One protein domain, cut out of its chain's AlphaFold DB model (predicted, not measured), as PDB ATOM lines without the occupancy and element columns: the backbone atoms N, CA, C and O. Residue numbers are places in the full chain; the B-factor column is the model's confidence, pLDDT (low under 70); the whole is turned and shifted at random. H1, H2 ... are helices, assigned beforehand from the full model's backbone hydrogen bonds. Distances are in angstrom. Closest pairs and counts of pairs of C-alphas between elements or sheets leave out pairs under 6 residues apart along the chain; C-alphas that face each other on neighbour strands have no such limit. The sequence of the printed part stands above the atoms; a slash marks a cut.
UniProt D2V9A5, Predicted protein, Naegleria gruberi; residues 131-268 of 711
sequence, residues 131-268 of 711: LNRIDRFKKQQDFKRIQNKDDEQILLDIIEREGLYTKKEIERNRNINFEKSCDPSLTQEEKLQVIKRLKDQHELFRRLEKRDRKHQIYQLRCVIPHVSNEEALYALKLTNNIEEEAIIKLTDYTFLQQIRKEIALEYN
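Overview. This is residues 131 to 268 of the 711 residues of the protein "Predicted protein" of Naegleria gruberi (UniProt D2V9A5). Two long helices, H1 and H3, make a wide V whose meeting place is packed by a small head of three short helices, H4, H5 and H6. The first part of H1, residues 131 to 150, sticks out free as one arm, and H2 runs beside H3 along the other. The printed part has 138 residues with six named helices, H1 to H6 in chain order, and no named strand; the class is all helix. It is loose, with a radius of gyration of the C-alphas of 20.9 A and spans of 71 by 47 by 30 A.

Along the chain. H1, residues 131 to 161, begins at C-alpha 131 (-22.411, 61.163, 5.042) and is 44.7 A long. H2 is residues 168 to 181. H3, residues 188 to 223, is 52.9 A long. H4 is residues 229 to 238, H5 243 to 251, and H6 253 to 266, ending at C-alpha 266 (-5.008, 16.141, 3.709).

Arrangement. H4 is the hub, touching four helices. Residues 155 to 159 of H1 touch it at a shallow tilt of 30 degrees, the same way; the closest C-alphas, of Leu 155 and Asn 229, are 6.6 A apart. H3 touches H4 with residues 217 to 221, closest at C-alphas 217 and 232, 5.8 A. H4 and H6 touch, about perpendicular at 77 degrees, closest at C-alphas 231 and 259, 6.3 A. H4 touches H5 too, closest at C-alphas 235 and 246, 5.5 A. H2 and H3 are near each other. In the six helices every O i to N i+4 pair is within hydrogen-bond range.

Size, cuts and confidence. C-alphas 132 and 185, the two farthest apart, are 73.5 A from each other. The printed part has no cut, and no link is long. Confidence is under 70 at residues 141 to 147 and 163 to 180.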
ATOM      1  N   LEU A 131     -23.632  61.514   4.306       73.88
ATOM      2  CA  LEU A 131     -22.411  61.163   5.042       73.88
ATOM      3  C   LEU A 131     -22.484  59.742   5.622       73.88
ATOM      4  O   LEU A 131     -21.583  58.938   5.394       73.88
ATOM      5  N   ASN A 132     -23.605  59.374   6.251       83.06
ATOM      6  CA  ASN A 132     -23.811  58.015   6.765       83.06
ATOM      7  C   ASN A 132     -23.818  56.944   5.660       83.06
ATOM      8  O   ASN A 132     -23.415  55.801   5.891       83.06
ATOM      9  N   ARG A 133     -24.281  57.285   4.451       80.81
ATOM     10  CA  ARG A 133     -24.266  56.373   3.300       80.81
ATOM     11  C   ARG A 133     -22.851  56.196   2.750       80.81
ATOM     12  O   ARG A 133     -22.461  55.063   2.480       80.81
ATOM     13  N   ILE A 134     -22.080  57.278   2.652       82.00
ATOM     14  CA  ILE A 134     -20.666  57.253   2.244       82.00
ATOM     15  C   ILE A 134     -19.839  56.409   3.224       82.00
ATOM     16  O   ILE A 134     -19.063  55.563   2.784       82.00
ATOM     17  N   ASP A 135     -20.060  56.554   4.531       83.56
ATOM     18  CA  ASP A 135     -19.334  55.778   5.544       83.56
ATOM     19  C   ASP A 135     -19.657  54.279   5.499       83.56
ATOM     20  O   ASP A 135     -18.766  53.449   5.683       83.56
ATOM     21  N   ARG A 136     -20.905  53.892   5.193       84.44
ATOM     22  CA  ARG A 136     -21.252  52.475   4.975       84.44
ATOM     23  C   ARG A 136     -20.585  51.900   3.727       84.44
ATOM     24  O   ARG A 136     -20.114  50.767   3.776       84.44
ATOM     25  N   PHE A 137     -20.513  52.669   2.639       78.69
ATOM     26  CA  PHE A 137     -19.813  52.241   1.424       78.69
ATOM     27  C   PHE A 137     -18.308  52.092   1.650       78.69
ATOM     28  O   PHE A 137     -17.734  51.095   1.218       78.69
ATOM     29  N   LYS A 138     -17.681  53.023   2.382       74.19
ATOM     30  CA  LYS A 138     -16.269  52.911   2.775       74.19
ATOM     31  C   LYS A 138     -16.023  51.663   3.621       74.19
ATOM     32  O   LYS A 138     -15.192  50.848   3.248       74.19
ATOM     33  N   LYS A 139     -16.842  51.422   4.653       79.31
ATOM     34  CA  LYS A 139     -16.747  50.202   5.479       79.31
ATOM     35  C   LYS A 139     -16.916  48.909   4.674       79.31
ATOM     36  O   LYS A 139     -16.229  47.934   4.954       79.31
ATOM     37  N   GLN A 140     -17.796  48.884   3.669       73.44
ATOM     38  CA  GLN A 140     -17.933  47.727   2.775       73.44
ATOM     39  C   GLN A 140     -16.712  47.531   1.867       73.44
ATOM     40  O   GLN A 140     -16.321  46.391   1.622       73.44
ATOM     41  N   GLN A 141     -16.101  48.610   1.370       68.44
ATOM     42  CA  GLN A 141     -14.863  48.510   0.593       68.44
ATOM     43  C   GLN A 141     -13.676  48.078   1.454       68.44
ATOM     44  O   GLN A 141     -12.896  47.231   1.025       68.44
ATOM     45  N   ASP A 142     -13.577  48.590   2.678       66.06
ATOM     46  CA  ASP A 142     -12.530  48.211   3.623       66.06
ATOM     47  C   ASP A 142     -12.672  46.743   4.048       66.06
ATOM     48  O   ASP A 142     -11.681  46.022   4.065       66.06
ATOM     49  N   PHE A 143     -13.896  46.252   4.277       66.50
ATOM     50  CA  PHE A 143     -14.147  44.834   4.569       66.50
ATOM     51  C   PHE A 143     -13.713  43.918   3.414       66.50
ATOM     52  O   PHE A 143     -13.034  42.922   3.646       66.50
ATOM     53  N   LYS A 144     -14.012  44.289   2.159       65.25
ATOM     54  CA  LYS A 144     -13.529  43.557   0.973       65.25
ATOM     55  C   LYS A 144     -12.004  43.613   0.830       65.25
ATOM     56  O   LYS A 144     -11.395  42.622   0.446       65.25
ATOM     57  N   ARG A 145     -11.372  44.748   1.149       61.25
ATOM     58  CA  ARG A 145      -9.903  44.887   1.139       61.25
ATOM     59  C   ARG A 145      -9.232  44.032   2.210       61.25
ATOM     60  O   ARG A 145      -8.169  43.487   1.941       61.25
ATOM     61  N   ILE A 146      -9.829  43.928   3.396       62.50
ATOM     62  CA  ILE A 146      -9.323  43.091   4.492       62.50
ATOM     63  C   ILE A 146      -9.459  41.611   4.119       62.50
ATOM     64  O   ILE A 146      -8.457  40.907   4.144       62.50
ATOM     65  N   GLN A 147     -10.634  41.176   3.644       66.06
ATOM     66  CA  GLN A 147     -10.825  39.797   3.175       66.06
ATOM     67  C   GLN A 147      -9.848  39.424   2.051       66.06
ATOM     68  O   GLN A 147      -9.224  38.375   2.113       66.06
ATOM     69  N   ASN A 148      -9.615  40.319   1.085       71.38
ATOM     70  CA  ASN A 148      -8.655  40.062   0.008       71.38
ATOM     71  C   ASN A 148      -7.199  39.952   0.495       71.38
ATOM     72  O   ASN A 148      -6.421  39.215  -0.107       71.38
ATOM     73  N   LYS A 149      -6.808  40.687   1.547       73.06
ATOM     74  CA  LYS A 149      -5.457  40.591   2.126       73.06
ATOM     75  C   LYS A 149      -5.261  39.274   2.867       73.06
ATOM     76  O   LYS A 149      -4.214  38.650   2.708       73.06
ATOM     77  N   ASP A 150      -6.265  38.855   3.630       76.75
ATOM     78  CA  ASP A 150      -6.230  37.584   4.351       76.75
ATOM     79  C   ASP A 150      -6.234  36.408   3.358       76.75
ATOM     80  O   ASP A 150      -5.407  35.508   3.475       76.75
ATOM     81  N   ASP A 151      -7.057  36.471   2.306       76.25
ATOM     82  CA  ASP A 151      -7.091  35.476   1.227       76.25
ATOM     83  C   ASP A 151      -5.767  35.404   0.449       76.25
ATOM     84  O   ASP A 151      -5.336  34.321   0.044       76.25
ATOM     85  N   GLU A 152      -5.101  36.544   0.236       80.75
ATOM     86  CA  GLU A 152      -3.789  36.600  -0.412       80.75
ATOM     87  C   GLU A 152      -2.695  35.984   0.464       80.75
ATOM     88  O   GLU A 152      -1.853  35.237  -0.040       80.75
ATOM     89  N   GLN A 153      -2.716  36.256   1.770       84.19
ATOM     90  CA  GLN A 153      -1.753  35.672   2.698       84.19
ATOM     91  C   GLN A 153      -1.969  34.160   2.842       84.19
ATOM     92  O   GLN A 153      -1.007  33.400   2.760       84.19
ATOM     93  N   ILE A 154      -3.224  33.716   2.959       84.06
ATOM     94  CA  ILE A 154      -3.592  32.294   2.977       84.06
ATOM     95  C   ILE A 154      -3.111  31.611   1.692       84.06
ATOM     96  O   ILE A 154      -2.500  30.546   1.748       84.06
ATOM     97  N   LEU A 155      -3.312  32.244   0.532       83.75
ATOM     98  CA  LEU A 155      -2.836  31.728  -0.749       83.75
ATOM     99  C   LEU A 155      -1.305  31.591  -0.789       83.75
ATOM    100  O   LEU A 155      -0.791  30.571  -1.250       83.75
ATOM    101  N   LEU A 156      -0.568  32.593  -0.303       83.62
ATOM    102  CA  LEU A 156       0.895  32.542  -0.225       83.62
ATOM    103  C   LEU A 156       1.381  31.426   0.705       83.62
ATOM    104  O   LEU A 156       2.332  30.723   0.352       83.62
ATOM    105  N   ASP A 157       0.711  31.238   1.841       84.94
ATOM    106  CA  ASP A 157       1.020  30.190   2.811       84.94
ATOM    107  C   ASP A 157       0.739  28.795   2.235       84.94
ATOM    108  O   ASP A 157       1.551  27.890   2.422       84.94
ATOM    109  N   ILE A 158      -0.350  28.615   1.476       82.88
ATOM    110  CA  ILE A 158      -0.653  27.355   0.773       82.88
ATOM    111  C   ILE A 158       0.409  27.076  -0.301       82.88
ATOM    112  O   ILE A 158       0.967  25.981  -0.335       82.88
ATOM    113  N   ILE A 159       0.759  28.069  -1.134       83.06
ATOM    114  CA  ILE A 159       1.812  27.939  -2.163       83.06
ATOM    115  C   ILE A 159       3.165  27.566  -1.533       83.06
ATOM    116  O   ILE A 159       3.983  26.871  -2.147       83.06
ATOM    117  N   GLU A 160       3.442  28.056  -0.324       83.62
ATOM    118  CA  GLU A 160       4.665  27.749   0.410       83.62
ATOM    119  C   GLU A 160       4.631  26.363   1.072       83.62
ATOM    120  O   GLU A 160       5.619  25.631   0.946       83.62
ATOM    121  N   ARG A 161       3.505  25.990   1.698       82.75
ATOM    122  CA  ARG A 161       3.276  24.708   2.389       82.75
ATOM    123  C   ARG A 161       3.324  23.523   1.442       82.75
ATOM    124  O   ARG A 161       4.057  22.573   1.703       82.75
ATOM    125  N   GLU A 162       2.607  23.613   0.327       73.62
ATOM    126  CA  GLU A 162       2.486  22.526  -0.647       73.62
ATOM    127  C   GLU A 162       3.822  22.173  -1.311       73.62
ATOM    128  O   GLU A 162       3.935  21.176  -2.020       73.62
ATOM    129  N   GLY A 163       4.870  22.982  -1.102       64.25
ATOM    130  CA  GLY A 163       6.218  22.637  -1.535       64.25
ATOM    131  C   GLY A 163       6.330  22.436  -3.047       64.25
ATOM    132  O   GLY A 163       7.358  21.946  -3.506       64.25
ATOM    133  N   LEU A 164       5.326  22.875  -3.817       54.31
ATOM    134  CA  LEU A 164       5.094  22.548  -5.232       54.31
ATOM    135  C   LEU A 164       6.135  23.089  -6.205       54.31
ATOM    136  O   LEU A 164       5.975  23.004  -7.417       54.31
ATOM    137  N   TYR A 165       7.234  23.613  -5.686       54.97
ATOM    138  CA  TYR A 165       8.412  23.958  -6.444       54.97
ATOM    139  C   TYR A 165       9.063  22.678  -6.985       54.97
ATOM    140  O   TYR A 165      10.063  22.194  -6.452       54.97
ATOM    141  N   THR A 166       8.566  22.176  -8.110       53.16
ATOM    142  CA  THR A 166       9.222  21.131  -8.909       53.16
ATOM    143  C   THR A 166      10.593  21.569  -9.449       53.16
ATOM    144  O   THR A 166      11.331  20.759 -10.001       53.16
ATOM    145  N   LYS A 167      11.025  22.812  -9.189       53.09
ATOM    146  CA  LYS A 167      12.423  23.247  -9.314       53.09
ATOM    147  C   LYS A 167      13.263  23.148  -8.042       53.09
ATOM    148  O   LYS A 167      14.463  22.948  -8.180       53.09
ATOM    149  N   LYS A 168      12.706  23.211  -6.823       56.72
ATOM    150  CA  LYS A 168      13.512  23.235  -5.581       56.72
ATOM    151  C   LYS A 168      14.276  21.934  -5.339       56.72
ATOM    152  O   LYS A 168      15.409  22.011  -4.878       56.72
ATOM    153  N   GLU A 169      13.709  20.772  -5.660       51.41
ATOM    154  CA  GLU A 169      14.392  19.468  -5.543       51.41
ATOM    155  C   GLU A 169      15.545  19.358  -6.560       51.41
ATOM    156  O   GLU A 169      16.669  18.970  -6.237       51.41
ATOM    157  N   ILE A 170      15.284  19.795  -7.796       55.50
ATOM    158  CA  ILE A 170      16.243  19.784  -8.905       55.50
ATOM    159  C   ILE A 170      17.363  20.814  -8.667       55.50
ATOM    160  O   ILE A 170      18.528  20.526  -8.941       55.50
ATOM    161  N   GLU A 171      17.058  21.985  -8.102       61.09
ATOM    162  CA  GLU A 171      18.038  23.014  -7.725       61.09
ATOM    163  C   GLU A 171      18.819  22.673  -6.458       61.09
ATOM    164  O   GLU A 171      20.010  22.964  -6.412       61.09
ATOM    165  N   ARG A 172      18.222  22.005  -5.457       62.28
ATOM    166  CA  ARG A 172      18.986  21.473  -4.313       62.28
ATOM    167  C   ARG A 172      20.048  20.492  -4.796       62.28
ATOM    168  O   ARG A 172      21.210  20.615  -4.416       62.28
ATOM    169  N   ASN A 173      19.665  19.585  -5.695       56.69
ATOM    170  CA  ASN A 173      20.575  18.610  -6.293       56.69
ATOM    171  C   ASN A 173      21.629  19.271  -7.199       56.69
ATOM    172  O   ASN A 173      22.786  18.846  -7.206       56.69
ATOM    173  N   ARG A 174      21.284  20.359  -7.904       63.56
ATOM    174  CA  ARG A 174      22.258  21.165  -8.664       63.56
ATOM    175  C   ARG A 174      23.205  21.953  -7.768       63.56
ATOM    176  O   ARG A 174      24.384  21.990  -8.084       63.56
ATOM    177  N   ASN A 175      22.746  22.514  -6.651       61.91
ATOM    178  CA  ASN A 175      23.601  23.222  -5.694       61.91
ATOM    179  C   ASN A 175      24.592  22.280  -5.003       61.91
ATOM    180  O   ASN A 175      25.765  22.624  -4.892       61.91
ATOM    181  N   ILE A 176      24.155  21.079  -4.610       62.16
ATOM    182  CA  ILE A 176      25.042  20.048  -4.042       62.16
ATOM    183  C   ILE A 176      26.102  19.622  -5.069       62.16
ATOM    184  O   ILE A 176      27.263  19.408  -4.721       62.16
ATOM    185  N   ASN A 177      25.730  19.530  -6.348       60.59
ATOM    186  CA  ASN A 177      26.683  19.235  -7.417       60.59
ATOM    187  C   ASN A 177      27.576  20.430  -7.775       60.59
ATOM    188  O   ASN A 177      28.733  20.224  -8.125       60.59
ATOM    189  N   PHE A 178      27.087  21.662  -7.646       66.12
ATOM    190  CA  PHE A 178      27.858  22.875  -7.913       66.12
ATOM    191  C   PHE A 178      28.916  23.121  -6.835       66.12
ATOM    192  O   PHE A 178      30.047  23.477  -7.151       66.12
ATOM    193  N   GLU A 179      28.598  22.857  -5.566       63.59
ATOM    194  CA  GLU A 179      29.573  22.919  -4.473       63.59
ATOM    195  C   GLU A 179      30.706  21.894  -4.670       63.59
ATOM    196  O   GLU A 179      31.862  22.176  -4.357       63.59
ATOM    197  N   LYS A 180      30.396  20.750  -5.297       67.94
ATOM    198  CA  LYS A 180      31.379  19.739  -5.718       67.94
ATOM    199  C   LYS A 180      32.127  20.090  -7.010       67.94
ATOM    200  O   LYS A 180      33.238  19.607  -7.192       67.94
ATOM    201  N   SER A 181      31.545  20.900  -7.898       70.25
ATOM    202  CA  SER A 181      32.156  21.289  -9.182       70.25
ATOM    203  C   SER A 181      32.880  22.635  -9.136       70.25
ATOM    204  O   SER A 181      33.365  23.102 -10.168       70.25
ATOM    205  N   CYS A 182      32.898  23.308  -7.986       71.38
ATOM    206  CA  CYS A 182      33.508  24.620  -7.869       71.38
ATOM    207  C   CYS A 182      35.036  24.471  -7.875       71.38
ATOM    208  O   CYS A 182      35.598  23.785  -7.021       71.38
ATOM    209  N   ASP A 183      35.692  25.129  -8.833       77.50
ATOM    210  CA  ASP A 183      37.137  25.056  -9.052       77.50
ATOM    211  C   ASP A 183      37.925  25.196  -7.730       77.50
ATOM    212  O   ASP A 183      37.730  26.173  -6.988       77.50
ATOM    213  N   PRO A 184      38.846  24.267  -7.405       80.94
ATOM    214  CA  PRO A 184      39.604  24.311  -6.154       80.94
ATOM    215  C   PRO A 184      40.512  25.546  -6.052       80.94
ATOM    216  O   PRO A 184      40.951  25.888  -4.956       80.94
ATOM    217  N   SER A 185      40.752  26.237  -7.170       87.00
ATOM    218  CA  SER A 185      41.577  27.443  -7.266       87.00
ATOM    219  C   SER A 185      40.891  28.731  -6.788       87.00
ATOM    220  O   SER A 185      41.589  29.712  -6.526       87.00
ATOM    221  N   LEU A 186      39.559  28.749  -6.647       89.50
ATOM    222  CA  LEU A 186      38.827  29.919  -6.151       89.50
ATOM    223  C   LEU A 186      39.141  30.167  -4.676       89.50
ATOM    224  O   LEU A 186      39.061  29.261  -3.836       89.50
ATOM    225  N   THR A 187      39.451  31.419  -4.348       94.19
ATOM    226  CA  THR A 187      39.658  31.831  -2.958       94.19
ATOM    227  C   THR A 187      38.371  31.659  -2.149       94.19
ATOM    228  O   THR A 187      37.260  31.679  -2.684       94.19
ATOM    229  N   GLN A 188      38.497  31.501  -0.830       90.50
ATOM    230  CA  GLN A 188      37.339  31.347   0.057       90.50
ATOM    231  C   GLN A 188      36.360  32.531  -0.051       90.50
ATOM    232  O   GLN A 188      35.148  32.337   0.003       90.50
ATOM    233  N   GLU A 189      36.874  33.744  -0.269       92.88
ATOM    234  CA  GLU A 189      36.060  34.945  -0.461       92.88
ATOM    235  C   GLU A 189      35.275  34.908  -1.781       92.88
ATOM    236  O   GLU A 189      34.084  35.219  -1.806       92.88
ATOM    237  N   GLU A 190      35.896  34.458  -2.873       89.50
ATOM    238  CA  GLU A 190      35.214  34.301  -4.162       89.50
ATOM    239  C   GLU A 190      34.138  33.213  -4.104       89.50
ATOM    240  O   GLU A 190      33.037  33.417  -4.619       89.50
ATOM    241  N   LYS A 191      34.403  32.096  -3.411       86.12
ATOM    242  CA  LYS A 191      33.403  31.040  -3.174       86.12
ATOM    243  C   LYS A 191      32.177  31.590  -2.439       86.12
ATOM    244  O   LYS A 191      31.051  31.343  -2.865       86.12
ATOM    245  N   LEU A 192      32.377  32.409  -1.401       87.94
ATOM    246  CA  LEU A 192      31.276  33.067  -0.686       87.94
ATOM    247  C   LEU A 192      30.493  34.042  -1.576       87.94
ATOM    248  O   LEU A 192      29.265  34.080  -1.504       87.94
ATOM    249  N   GLN A 193      31.168  34.804  -2.442       91.12
ATOM    250  CA  GLN A 193      30.489  35.700  -3.385       91.12
ATOM    251  C   GLN A 193      29.642  34.934  -4.408       91.12
ATOM    252  O   GLN A 193      28.542  35.377  -4.743       91.12
ATOM    253  N   VAL A 194      30.126  33.789  -4.895       85.88
ATOM    254  CA  VAL A 194      29.371  32.923  -5.813       85.88
ATOM    255  C   VAL A 194      28.150  32.326  -5.113       85.88
ATOM    256  O   VAL A 194      27.047  32.432  -5.646       85.88
ATOM    257  N   ILE A 195      28.311  31.793  -3.896       85.06
ATOM    258  CA  ILE A 195      27.198  31.264  -3.088       85.06
ATOM    259  C   ILE A 195      26.148  32.349  -2.831       85.06
ATOM    260  O   ILE A 195      24.953  32.095  -2.985       85.06
ATOM    261  N   LYS A 196      26.579  33.573  -2.492       89.00
ATOM    262  CA  LYS A 196      25.669  34.708  -2.299       89.00
ATOM    263  C   LYS A 196      24.866  35.000  -3.570       89.00
ATOM    264  O   LYS A 196      23.647  35.060  -3.504       89.00
ATOM    265  N   ARG A 197      25.519  35.094  -4.733       87.25
ATOM    266  CA  ARG A 197      24.822  35.339  -6.009       87.25
ATOM    267  C   ARG A 197      23.846  34.226  -6.378       87.25
ATOM    268  O   ARG A 197      22.761  34.533  -6.855       87.25
ATOM    269  N   LEU A 198      24.209  32.964  -6.156       82.19
ATOM    270  CA  LEU A 198      23.306  31.834  -6.391       82.19
ATOM    271  C   LEU A 198      22.086  31.898  -5.471       82.19
ATOM    272  O   LEU A 198      20.965  31.685  -5.922       82.19
ATOM    273  N   LYS A 199      22.287  32.253  -4.197       82.06
ATOM    274  CA  LYS A 199      21.191  32.470  -3.248       82.06
ATOM    275  C   LYS A 199      20.263  33.593  -3.718       82.06
ATOM    276  O   LYS A 199      19.054  33.380  -3.754       82.06
ATOM    277  N   ASP A 200      20.823  34.728  -4.130       81.88
ATOM    278  CA  ASP A 200      20.055  35.876  -4.623       81.88
ATOM    279  C   ASP A 200      19.274  35.511  -5.906       81.88
ATOM    280  O   ASP A 200      18.095  35.839  -6.043       81.88
ATOM    281  N   GLN A 201      19.890  34.761  -6.829       78.62
ATOM    282  CA  GLN A 201      19.227  34.259  -8.040       78.62
ATOM    283  C   GLN A 201      18.086  33.286  -7.723       78.62
ATOM    284  O   GLN A 201      17.004  33.409  -8.298       78.62
ATOM    285  N   HIS A 202      18.293  32.353  -6.793       82.00
ATOM    286  CA  HIS A 202      17.247  31.430  -6.349       82.00
ATOM    287  C   HIS A 202      16.095  32.157  -5.650       82.00
ATOM    288  O   HIS A 202      14.940  31.752  -5.783       82.00
ATOM    289  N   GLU A 203      16.374  33.229  -4.908       82.50
ATOM    290  CA  GLU A 203      15.333  34.040  -4.279       82.50
ATOM    291  C   GLU A 203      14.500  34.799  -5.318       82.50
ATOM    292  O   GLU A 203      13.270  34.780  -5.250       82.50
ATOM    293  N   LEU A 204      15.151  35.399  -6.321       80.44
ATOM    294  CA  LEU A 204      14.463  36.038  -7.446       80.44
ATOM    295  C   LEU A 204      13.591  35.040  -8.210       80.44
ATOM    296  O   LEU A 204      12.427  35.331  -8.484       80.44
ATOM    297  N   PHE A 205      14.122  33.851  -8.498       82.62
ATOM    298  CA  PHE A 205      13.372  32.798  -9.175       82.62
ATOM    299  C   PHE A 205      12.159  32.343  -8.346       82.62
ATOM    300  O   PHE A 205      11.049  32.260  -8.868       82.62
ATOM    301  N   ARG A 206      12.333  32.161  -7.029       80.62
ATOM    302  CA  ARG A 206      11.239  31.832  -6.101       80.62
ATOM    303  C   ARG A 206      10.150  32.907  -6.090       80.62
ATOM    304  O   ARG A 206       8.972  32.571  -6.025       80.62
ATOM    305  N   ARG A 207      10.532  34.188  -6.125       81.81
ATOM    306  CA  ARG A 207       9.588  35.317  -6.133       81.81
ATOM    307  C   ARG A 207       8.772  35.354  -7.428       81.81
ATOM    308  O   ARG A 207       7.566  35.568  -7.360       81.81
ATOM    309  N   LEU A 208       9.408  35.103  -8.573       83.50
ATOM    310  CA  LEU A 208       8.726  35.014  -9.867       83.50
ATOM    311  C   LEU A 208       7.758  33.827  -9.919       83.50
ATOM    312  O   LEU A 208       6.591  34.021 -10.227       83.50
ATOM    313  N   GLU A 209       8.183  32.635  -9.498       84.69
ATOM    314  CA  GLU A 209       7.323  31.442  -9.497       84.69
ATOM    315  C   GLU A 209       6.092  31.606  -8.585       84.69
ATOM    316  O   GLU A 209       4.995  31.173  -8.934       84.69
ATOM    317  N   LYS A 210       6.242  32.287  -7.434       86.12
ATOM    318  CA  LYS A 210       5.103  32.668  -6.579       86.12
ATOM    319  C   LYS A 210       4.120  33.589  -7.320       86.12
ATOM    320  O   LYS A 210       2.913  33.393  -7.203       86.12
ATOM    321  N   ARG A 211       4.624  34.578  -8.072       86.50
ATOM    322  CA  ARG A 211       3.799  35.522  -8.847       86.50
ATOM    323  C   ARG A 211       3.065  34.822  -9.990       86.50
ATOM    324  O   ARG A 211       1.863  35.027 -10.134       86.50
ATOM    325  N   ASP A 212       3.760  33.966 -10.730       88.06
ATOM    326  CA  ASP A 212       3.188  33.219 -11.851       88.06
ATOM    327  C   ASP A 212       2.084  32.268 -11.366       88.06
ATOM    328  O   ASP A 212       0.989  32.272 -11.921       88.06
ATOM    329  N   ARG A 213       2.296  31.543 -10.256       88.19
ATOM    330  CA  ARG A 213       1.244  30.701  -9.651       88.19
ATOM    331  C   ARG A 213       0.034  31.495  -9.185       88.19
ATOM    332  O   ARG A 213      -1.097  31.069  -9.400       88.19
ATOM    333  N   LYS A 214       0.259  32.644  -8.542       90.94
ATOM    334  CA  LYS A 214      -0.835  33.532  -8.128       90.94
ATOM    335  C   LYS A 214      -1.662  33.959  -9.342       90.94
ATOM    336  O   LYS A 214      -2.887  33.942  -9.273       90.94
ATOM    337  N   HIS A 215      -0.996  34.301 -10.445       92.44
ATOM    338  CA  HIS A 215      -1.656  34.651 -11.696       92.44
ATOM    339  C   HIS A 215      -2.443  33.469 -12.278       92.44
ATOM    340  O   HIS A 215      -3.613  33.638 -12.591       92.44
ATOM    341  N   GLN A 216      -1.863  32.268 -12.343       94.75
ATOM    342  CA  GLN A 216      -2.565  31.070 -12.829       94.75
ATOM    343  C   GLN A 216      -3.827  30.769 -12.009       94.75
ATOM    344  O   GLN A 216      -4.901  30.574 -12.566       94.75
ATOM    345  N   ILE A 217      -3.736  30.799 -10.676       95.62
ATOM    346  CA  ILE A 217      -4.893  30.579  -9.791       95.62
ATOM    347  C   ILE A 217      -5.961  31.653 -10.008       95.62
ATOM    348  O   ILE A 217      -7.152  31.345 -10.046       95.62
ATOM    349  N   TYR A 218      -5.543  32.908 -10.186       94.69
ATOM    350  CA  TYR A 218      -6.451  33.997 -10.522       94.69
ATOM    351  C   TYR A 218      -7.166  33.752 -11.858       94.69
ATOM    352  O   TYR A 218      -8.385  33.898 -11.911       94.69
ATOM    353  N   GLN A 219      -6.451  33.324 -12.902       94.94
ATOM    354  CA  GLN A 219      -7.046  33.014 -14.206       94.94
ATOM    355  C   GLN A 219      -8.050  31.856 -14.120       94.94
ATOM    356  O   GLN A 219      -9.185  32.000 -14.577       94.94
ATOM    357  N   LEU A 220      -7.704  30.760 -13.430       96.69
ATOM    358  CA  LEU A 220      -8.627  29.643 -13.185       96.69
ATOM    359  C   LEU A 220      -9.919  30.116 -12.503       96.69
ATOM    360  O   LEU A 220     -11.016  29.754 -12.926       96.69
ATOM    361  N   ARG A 221      -9.802  30.954 -11.466       96.12
ATOM    362  CA  ARG A 221     -10.960  31.490 -10.734       96.12
ATOM    363  C   ARG A 221     -11.767  32.504 -11.538       96.12
ATOM    364  O   ARG A 221     -12.965  32.627 -11.303       96.12
ATOM    365  N   CYS A 222     -11.149  33.214 -12.480       94.94
ATOM    366  CA  CYS A 222     -11.881  34.088 -13.395       94.94
ATOM    367  C   CYS A 222     -12.806  33.282 -14.312       94.94
ATOM    368  O   CYS A 222     -13.936  33.702 -14.553       94.94
ATOM    369  N   VAL A 223     -12.355  32.114 -14.780       96.44
ATOM    370  CA  VAL A 223     -13.163  31.226 -15.631       96.44
ATOM    371  C   VAL A 223     -14.176  30.426 -14.808       96.44
ATOM    372  O   VAL A 223     -15.314  30.245 -15.239       96.44
ATOM    373  N   ILE A 224     -13.791  29.972 -13.610       96.75
ATOM    374  CA  ILE A 224     -14.615  29.119 -12.745       96.75
ATOM    375  C   ILE A 224     -14.720  29.745 -11.338       96.75
ATOM    376  O   ILE A 224     -14.006  29.345 -10.413       96.75
ATOM    377  N   PRO A 225     -15.637  30.713 -11.129       96.19
ATOM    378  CA  PRO A 225     -15.683  31.527  -9.905       96.19
ATOM    379  C   PRO A 225     -15.954  30.767  -8.603       96.19
ATOM    380  O   PRO A 225     -15.690  31.288  -7.521       96.19
ATOM    381  N   HIS A 226     -16.509  29.557  -8.694       95.62
ATOM    382  CA  HIS A 226     -16.882  28.737  -7.540       95.62
ATOM    383  C   HIS A 226     -15.753  27.824  -7.038       95.62
ATOM    384  O   HIS A 226     -15.950  27.123  -6.047       95.62
ATOM    385  N   VAL A 227     -14.598  27.819  -7.712       97.00
ATOM    386  CA  VAL A 227     -13.420  27.047  -7.307       97.00
ATOM    387  C   VAL A 227     -12.631  27.828  -6.254       97.00
ATOM    388  O   VAL A 227     -12.365  29.027  -6.406       97.00
ATOM    389  N   SER A 228     -12.265  27.156  -5.162       95.81
ATOM    390  CA  SER A 228     -11.436  27.738  -4.104       95.81
ATOM    391  C   SER A 228      -9.969  27.863  -4.544       95.81
ATOM    392  O   SER A 228      -9.511  27.197  -5.471       95.81
ATOM    393  N   ASN A 229      -9.191  28.711  -3.864       94.75
ATOM    394  CA  ASN A 229      -7.754  28.846  -4.134       94.75
ATOM    395  C   ASN A 229      -6.998  27.509  -3.975       94.75
ATOM    396  O   ASN A 229      -6.077  27.231  -4.742       94.75
ATOM    397  N   GLU A 230      -7.395  26.686  -2.999       93.75
ATOM    398  CA  GLU A 230      -6.813  25.360  -2.754       93.75
ATOM    399  C   GLU A 230      -7.176  24.374  -3.866       93.75
ATOM    400  O   GLU A 230      -6.301  23.685  -4.386       93.75
ATOM    401  N   GLU A 231      -8.443  24.357  -4.285       96.38
ATOM    402  CA  GLU A 231      -8.922  23.504  -5.375       96.38
ATOM    403  C   GLU A 231      -8.223  23.836  -6.701       96.38
ATOM    404  O   GLU A 231      -7.773  22.933  -7.405       96.38
ATOM    405  N   ALA A 232      -8.063  25.126  -7.020       96.75
ATOM    406  CA  ALA A 232      -7.348  25.577  -8.217       96.75
ATOM    407  C   ALA A 232      -5.870  25.153  -8.203       96.75
ATOM    408  O   ALA A 232      -5.320  24.729  -9.220       96.75
ATOM    409  N   LEU A 233      -5.221  25.231  -7.040       94.56
ATOM    410  CA  LEU A 233      -3.824  24.841  -6.874       94.56
ATOM    411  C   LEU A 233      -3.637  23.319  -6.999       94.56
ATOM    412  O   LEU A 233      -2.707  22.870  -7.673       94.56
ATOM    413  N   TYR A 234      -4.550  22.524  -6.434       95.19
ATOM    414  CA  TYR A 234      -4.579  21.069  -6.622       95.19
ATOM    415  C   TYR A 234      -4.861  20.670  -8.079       95.19
ATOM    416  O   TYR A 234      -4.222  19.757  -8.605       95.19
ATOM    417  N   ALA A 235      -5.745  21.390  -8.773       96.69
ATOM    418  CA  ALA A 235      -5.992  21.175 -10.196       96.69
ATOM    419  C   ALA A 235      -4.726  21.398 -11.038       96.69
ATOM    420  O   ALA A 235      -4.385  20.554 -11.871       96.69
ATOM    421  N   LEU A 236      -3.988  22.486 -10.784       95.56
ATOM    422  CA  LEU A 236      -2.704  22.762 -11.441       95.56
ATOM    423  C   LEU A 236      -1.664  21.673 -11.130       95.56
ATOM    424  O   LEU A 236      -0.933  21.247 -12.022       95.56
ATOM    425  N   LYS A 237      -1.631  21.155  -9.897       93.00
ATOM    426  CA  LYS A 237      -0.745  20.046  -9.499       93.00
ATOM    427  C   LYS A 237      -1.021  18.767 -10.299       93.00
ATOM    428  O   LYS A 237      -0.079  18.163 -10.809       93.00
ATOM    429  N   LEU A 238      -2.289  18.379 -10.454       94.19
ATOM    430  CA  LEU A 238      -2.695  17.172 -11.193       94.19
ATOM    431  C   LEU A 238      -2.527  17.293 -12.718       94.19
ATOM    432  O   LEU A 238      -2.479  16.282 -13.417       94.19
ATOM    433  N   THR A 239      -2.422  18.516 -13.240       95.12
ATOM    434  CA  THR A 239      -2.280  18.824 -14.678       95.12
ATOM    435  C   THR A 239      -0.881  19.307 -15.054       95.12
ATOM    436  O   THR A 239      -0.684  19.923 -16.096       95.12
ATOM    437  N   ASN A 240       0.127  19.039 -14.216       93.06
ATOM    438  CA  ASN A 240       1.518  19.450 -14.451       93.06
ATOM    439  C   ASN A 240       1.705  20.968 -14.671       93.06
ATOM    440  O   ASN A 240       2.661  21.389 -15.323       93.06
ATOM    441  N   ASN A 241       0.852  21.793 -14.063       91.94
ATOM    442  CA  ASN A 241       0.792  23.254 -14.190       91.94
ATOM    443  C   ASN A 241       0.421  23.758 -15.598       91.94
ATOM    444  O   ASN A 241       0.819  24.866 -15.966       91.94
ATOM    445  N   ILE A 242      -0.318  22.963 -16.379       94.81
ATOM    446  CA  ILE A 242      -0.908  23.394 -17.653       94.81
ATOM    447  C   ILE A 242      -2.273  24.024 -17.355       94.81
ATOM    448  O   ILE A 242      -3.208  23.344 -16.934       94.81
ATOM    449  N   GLU A 243      -2.372  25.339 -17.544       95.75
ATOM    450  CA  GLU A 243      -3.532  26.150 -17.156       95.75
ATOM    451  C   GLU A 243      -4.800  25.740 -17.915       95.75
ATOM    452  O   GLU A 243      -5.855  25.529 -17.319       95.75
ATOM    453  N   GLU A 244      -4.679  25.552 -19.226       96.69
ATOM    454  CA  GLU A 244      -5.793  25.236 -20.114       96.69
ATOM    455  C   GLU A 244      -6.368  23.849 -19.814       96.69
ATOM    456  O   GLU A 244      -7.583  23.660 -19.784       96.69
ATOM    457  N   GLU A 245      -5.498  22.877 -19.527       97.56
ATOM    458  CA  GLU A 245      -5.912  21.526 -19.148       97.56
ATOM    459  C   GLU A 245      -6.606  21.523 -17.781       97.56
ATOM    460  O   GLU A 245      -7.610  20.829 -17.603       97.56
ATOM    461  N   ALA A 246      -6.112  22.322 -16.829       97.94
ATOM    462  CA  ALA A 246      -6.740  22.484 -15.523       97.94
ATOM    463  C   ALA A 246      -8.142  23.088 -15.645       97.94
ATOM    464  O   ALA A 246      -9.071  22.579 -15.022       97.94
ATOM    465  N   ILE A 247      -8.312  24.117 -16.483       97.38
ATOM    466  CA  ILE A 247      -9.616  24.734 -16.752       97.38
ATOM    467  C   ILE A 247     -10.577  23.705 -17.349       97.38
ATOM    468  O   ILE A 247     -11.674  23.530 -16.823       97.38
ATOM    469  N   ILE A 248     -10.159  22.980 -18.394       97.56
ATOM    470  CA  ILE A 248     -10.998  21.963 -19.045       97.56
ATOM    471  C   ILE A 248     -11.400  20.879 -18.040       97.56
ATOM    472  O   ILE A 248     -12.580  20.559 -17.925       97.56
ATOM    473  N   LYS A 249     -10.458  20.343 -17.258       97.75
ATOM    474  CA  LYS A 249     -10.763  19.294 -16.276       97.75
ATOM    475  C   LYS A 249     -11.623  19.790 -15.119       97.75
ATOM    476  O   LYS A 249     -12.467  19.042 -14.649       97.75
ATOM    477  N   LEU A 250     -11.466  21.037 -14.681       97.62
ATOM    478  CA  LEU A 250     -12.312  21.617 -13.634       97.62
ATOM    479  C   LEU A 250     -13.768  21.821 -14.073       97.62
ATOM    480  O   LEU A 250     -14.636  21.932 -13.208       97.62
ATOM    481  N   THR A 251     -14.059  21.832 -15.380       95.81
ATOM    482  CA  THR A 251     -15.453  21.782 -15.853       95.81
ATOM    483  C   THR A 251     -16.108  20.417 -15.629       95.81
ATOM    484  O   THR A 251     -17.333  20.342 -15.526       95.81
ATOM    485  N   ASP A 252     -15.316  19.347 -15.493       97.25
ATOM    486  CA  ASP A 252     -15.816  18.030 -15.119       97.25
ATOM    487  C   ASP A 252     -16.032  17.964 -13.601       97.25
ATOM    488  O   ASP A 252     -15.105  17.998 -12.785       97.25
ATOM    489  N   TYR A 253     -17.298  17.828 -13.217       96.31
ATOM    490  CA  TYR A 253     -17.706  17.734 -11.822       96.31
ATOM    491  C   TYR A 253     -17.043  16.558 -11.085       96.31
ATOM    492  O   TYR A 253     -16.762  16.667  -9.889       96.31
ATOM    493  N   THR A 254     -16.740  15.455 -11.776       96.50
ATOM    494  CA  THR A 254     -16.088  14.286 -11.164       96.50
ATOM    495  C   THR A 254     -14.642  14.581 -10.765       96.50
ATOM    496  O   THR A 254     -14.204  14.194  -9.679       96.50
ATOM    497  N   PHE A 255     -13.922  15.349 -11.585       97.44
ATOM    498  CA  PHE A 255     -12.563  15.795 -11.294       97.44
ATOM    499  C   PHE A 255     -12.537  16.776 -10.117       97.44
ATOM    500  O   PHE A 255     -11.718  16.638  -9.205       97.44
ATOM    501  N   LEU A 256     -13.487  17.714 -10.068       96.75
ATOM    502  CA  LEU A 256     -13.625  18.631  -8.935       96.75
ATOM    503  C   LEU A 256     -13.944  17.886  -7.625       96.75
ATOM    504  O   LEU A 256     -13.393  18.213  -6.574       96.75
ATOM    505  N   GLN A 257     -14.798  16.858  -7.673       96.06
ATOM    506  CA  GLN A 257     -15.048  15.992  -6.518       96.06
ATOM    507  C   GLN A 257     -13.789  15.242  -6.070       96.06
ATOM    508  O   GLN A 257     -13.550  15.129  -4.866       96.06
ATOM    509  N   GLN A 258     -12.977  14.751  -7.011       96.38
ATOM    510  CA  GLN A 258     -11.710  14.100  -6.691       96.38
ATOM    511  C   GLN A 258     -10.760  15.061  -5.968       96.38
ATOM    512  O   GLN A 258     -10.228  14.700  -4.921       96.38
ATOM    513  N   ILE A 259     -10.613  16.294  -6.461       96.56
ATOM    514  CA  ILE A 259      -9.794  17.325  -5.807       96.56
ATOM    515  C   ILE A 259     -10.298  17.602  -4.388       96.56
ATOM    516  O   ILE A 259      -9.524  17.568  -3.435       96.56
ATOM    517  N   ARG A 260     -11.606  17.823  -4.219       96.38
ATOM    518  CA  ARG A 260     -12.212  18.066  -2.899       96.38
ATOM    519  C   ARG A 260     -11.974  16.916  -1.930       96.38
ATOM    520  O   ARG A 260     -11.729  17.144  -0.750       96.38
ATOM    521  N   LYS A 261     -12.034  15.681  -2.430       93.94
ATOM    522  CA  LYS A 261     -11.734  14.477  -1.657       93.94
ATOM    523  C   LYS A 261     -10.264  14.429  -1.241       93.94
ATOM    524  O   LYS A 261      -9.996  14.116  -0.087       93.94
ATOM    525  N   GLU A 262      -9.331  14.747  -2.138       92.44
ATOM    526  CA  GLU A 262      -7.899  14.818  -1.816       92.44
ATOM    527  C   GLU A 262      -7.609  15.892  -0.758       92.44
ATOM    528  O   GLU A 262      -6.956  15.592   0.240       92.44
ATOM    529  N   ILE A 263      -8.190  17.087  -0.901       93.06
ATOM    530  CA  ILE A 263      -8.073  18.169   0.090       93.06
ATOM    531  C   ILE A 263      -8.637  17.720   1.446       93.06
ATOM    532  O   ILE A 263      -7.987  17.866   2.480       93.06
ATOM    533  N   ALA A 264      -9.827  17.109   1.467       92.94
ATOM    534  CA  ALA A 264     -10.435  16.618   2.703       92.94
ATOM    535  C   ALA A 264      -9.588  15.540   3.404       92.94
ATOM    536  O   ALA A 264      -9.574  15.473   4.634       92.94
ATOM    537  N   LEU A 265      -8.874  14.704   2.640       88.88
ATOM    538  CA  LEU A 265      -7.950  13.709   3.186       88.88
ATOM    539  C   LEU A 265      -6.695  14.347   3.786       88.88
ATOM    540  O   LEU A 265      -6.222  13.864   4.811       88.88
ATOM    541  N   GLU A 266      -6.174  15.417   3.186       88.88
ATOM    542  CA  GLU A 266      -5.008  16.141   3.709       88.88
ATOM    543  C   GLU A 266      -5.317  16.816   5.053       88.88
ATOM    544  O   GLU A 266      -4.519  16.763   5.990       88.88
ATOM    545  N   TYR A 267      -6.519  17.383   5.178       89.25
ATOM    546  CA  TYR A 267      -7.001  17.991   6.417       89.25
ATOM    547  C   TYR A 267      -7.502  16.976   7.456       89.25
ATOM    548  O   TYR A 267      -7.895  17.374   8.556       89.25
ATOM    549  N   ASN A 268      -7.495  15.671   7.154       88.06
ATOM    550  CA  ASN A 268      -7.922  14.656   8.107       88.06
ATOM    551  C   ASN A 268      -6.893  14.542   9.253       88.06
ATOM    552  O   ASN A 268      -5.768  14.093   9.027       88.06
TER     553      ASN A 268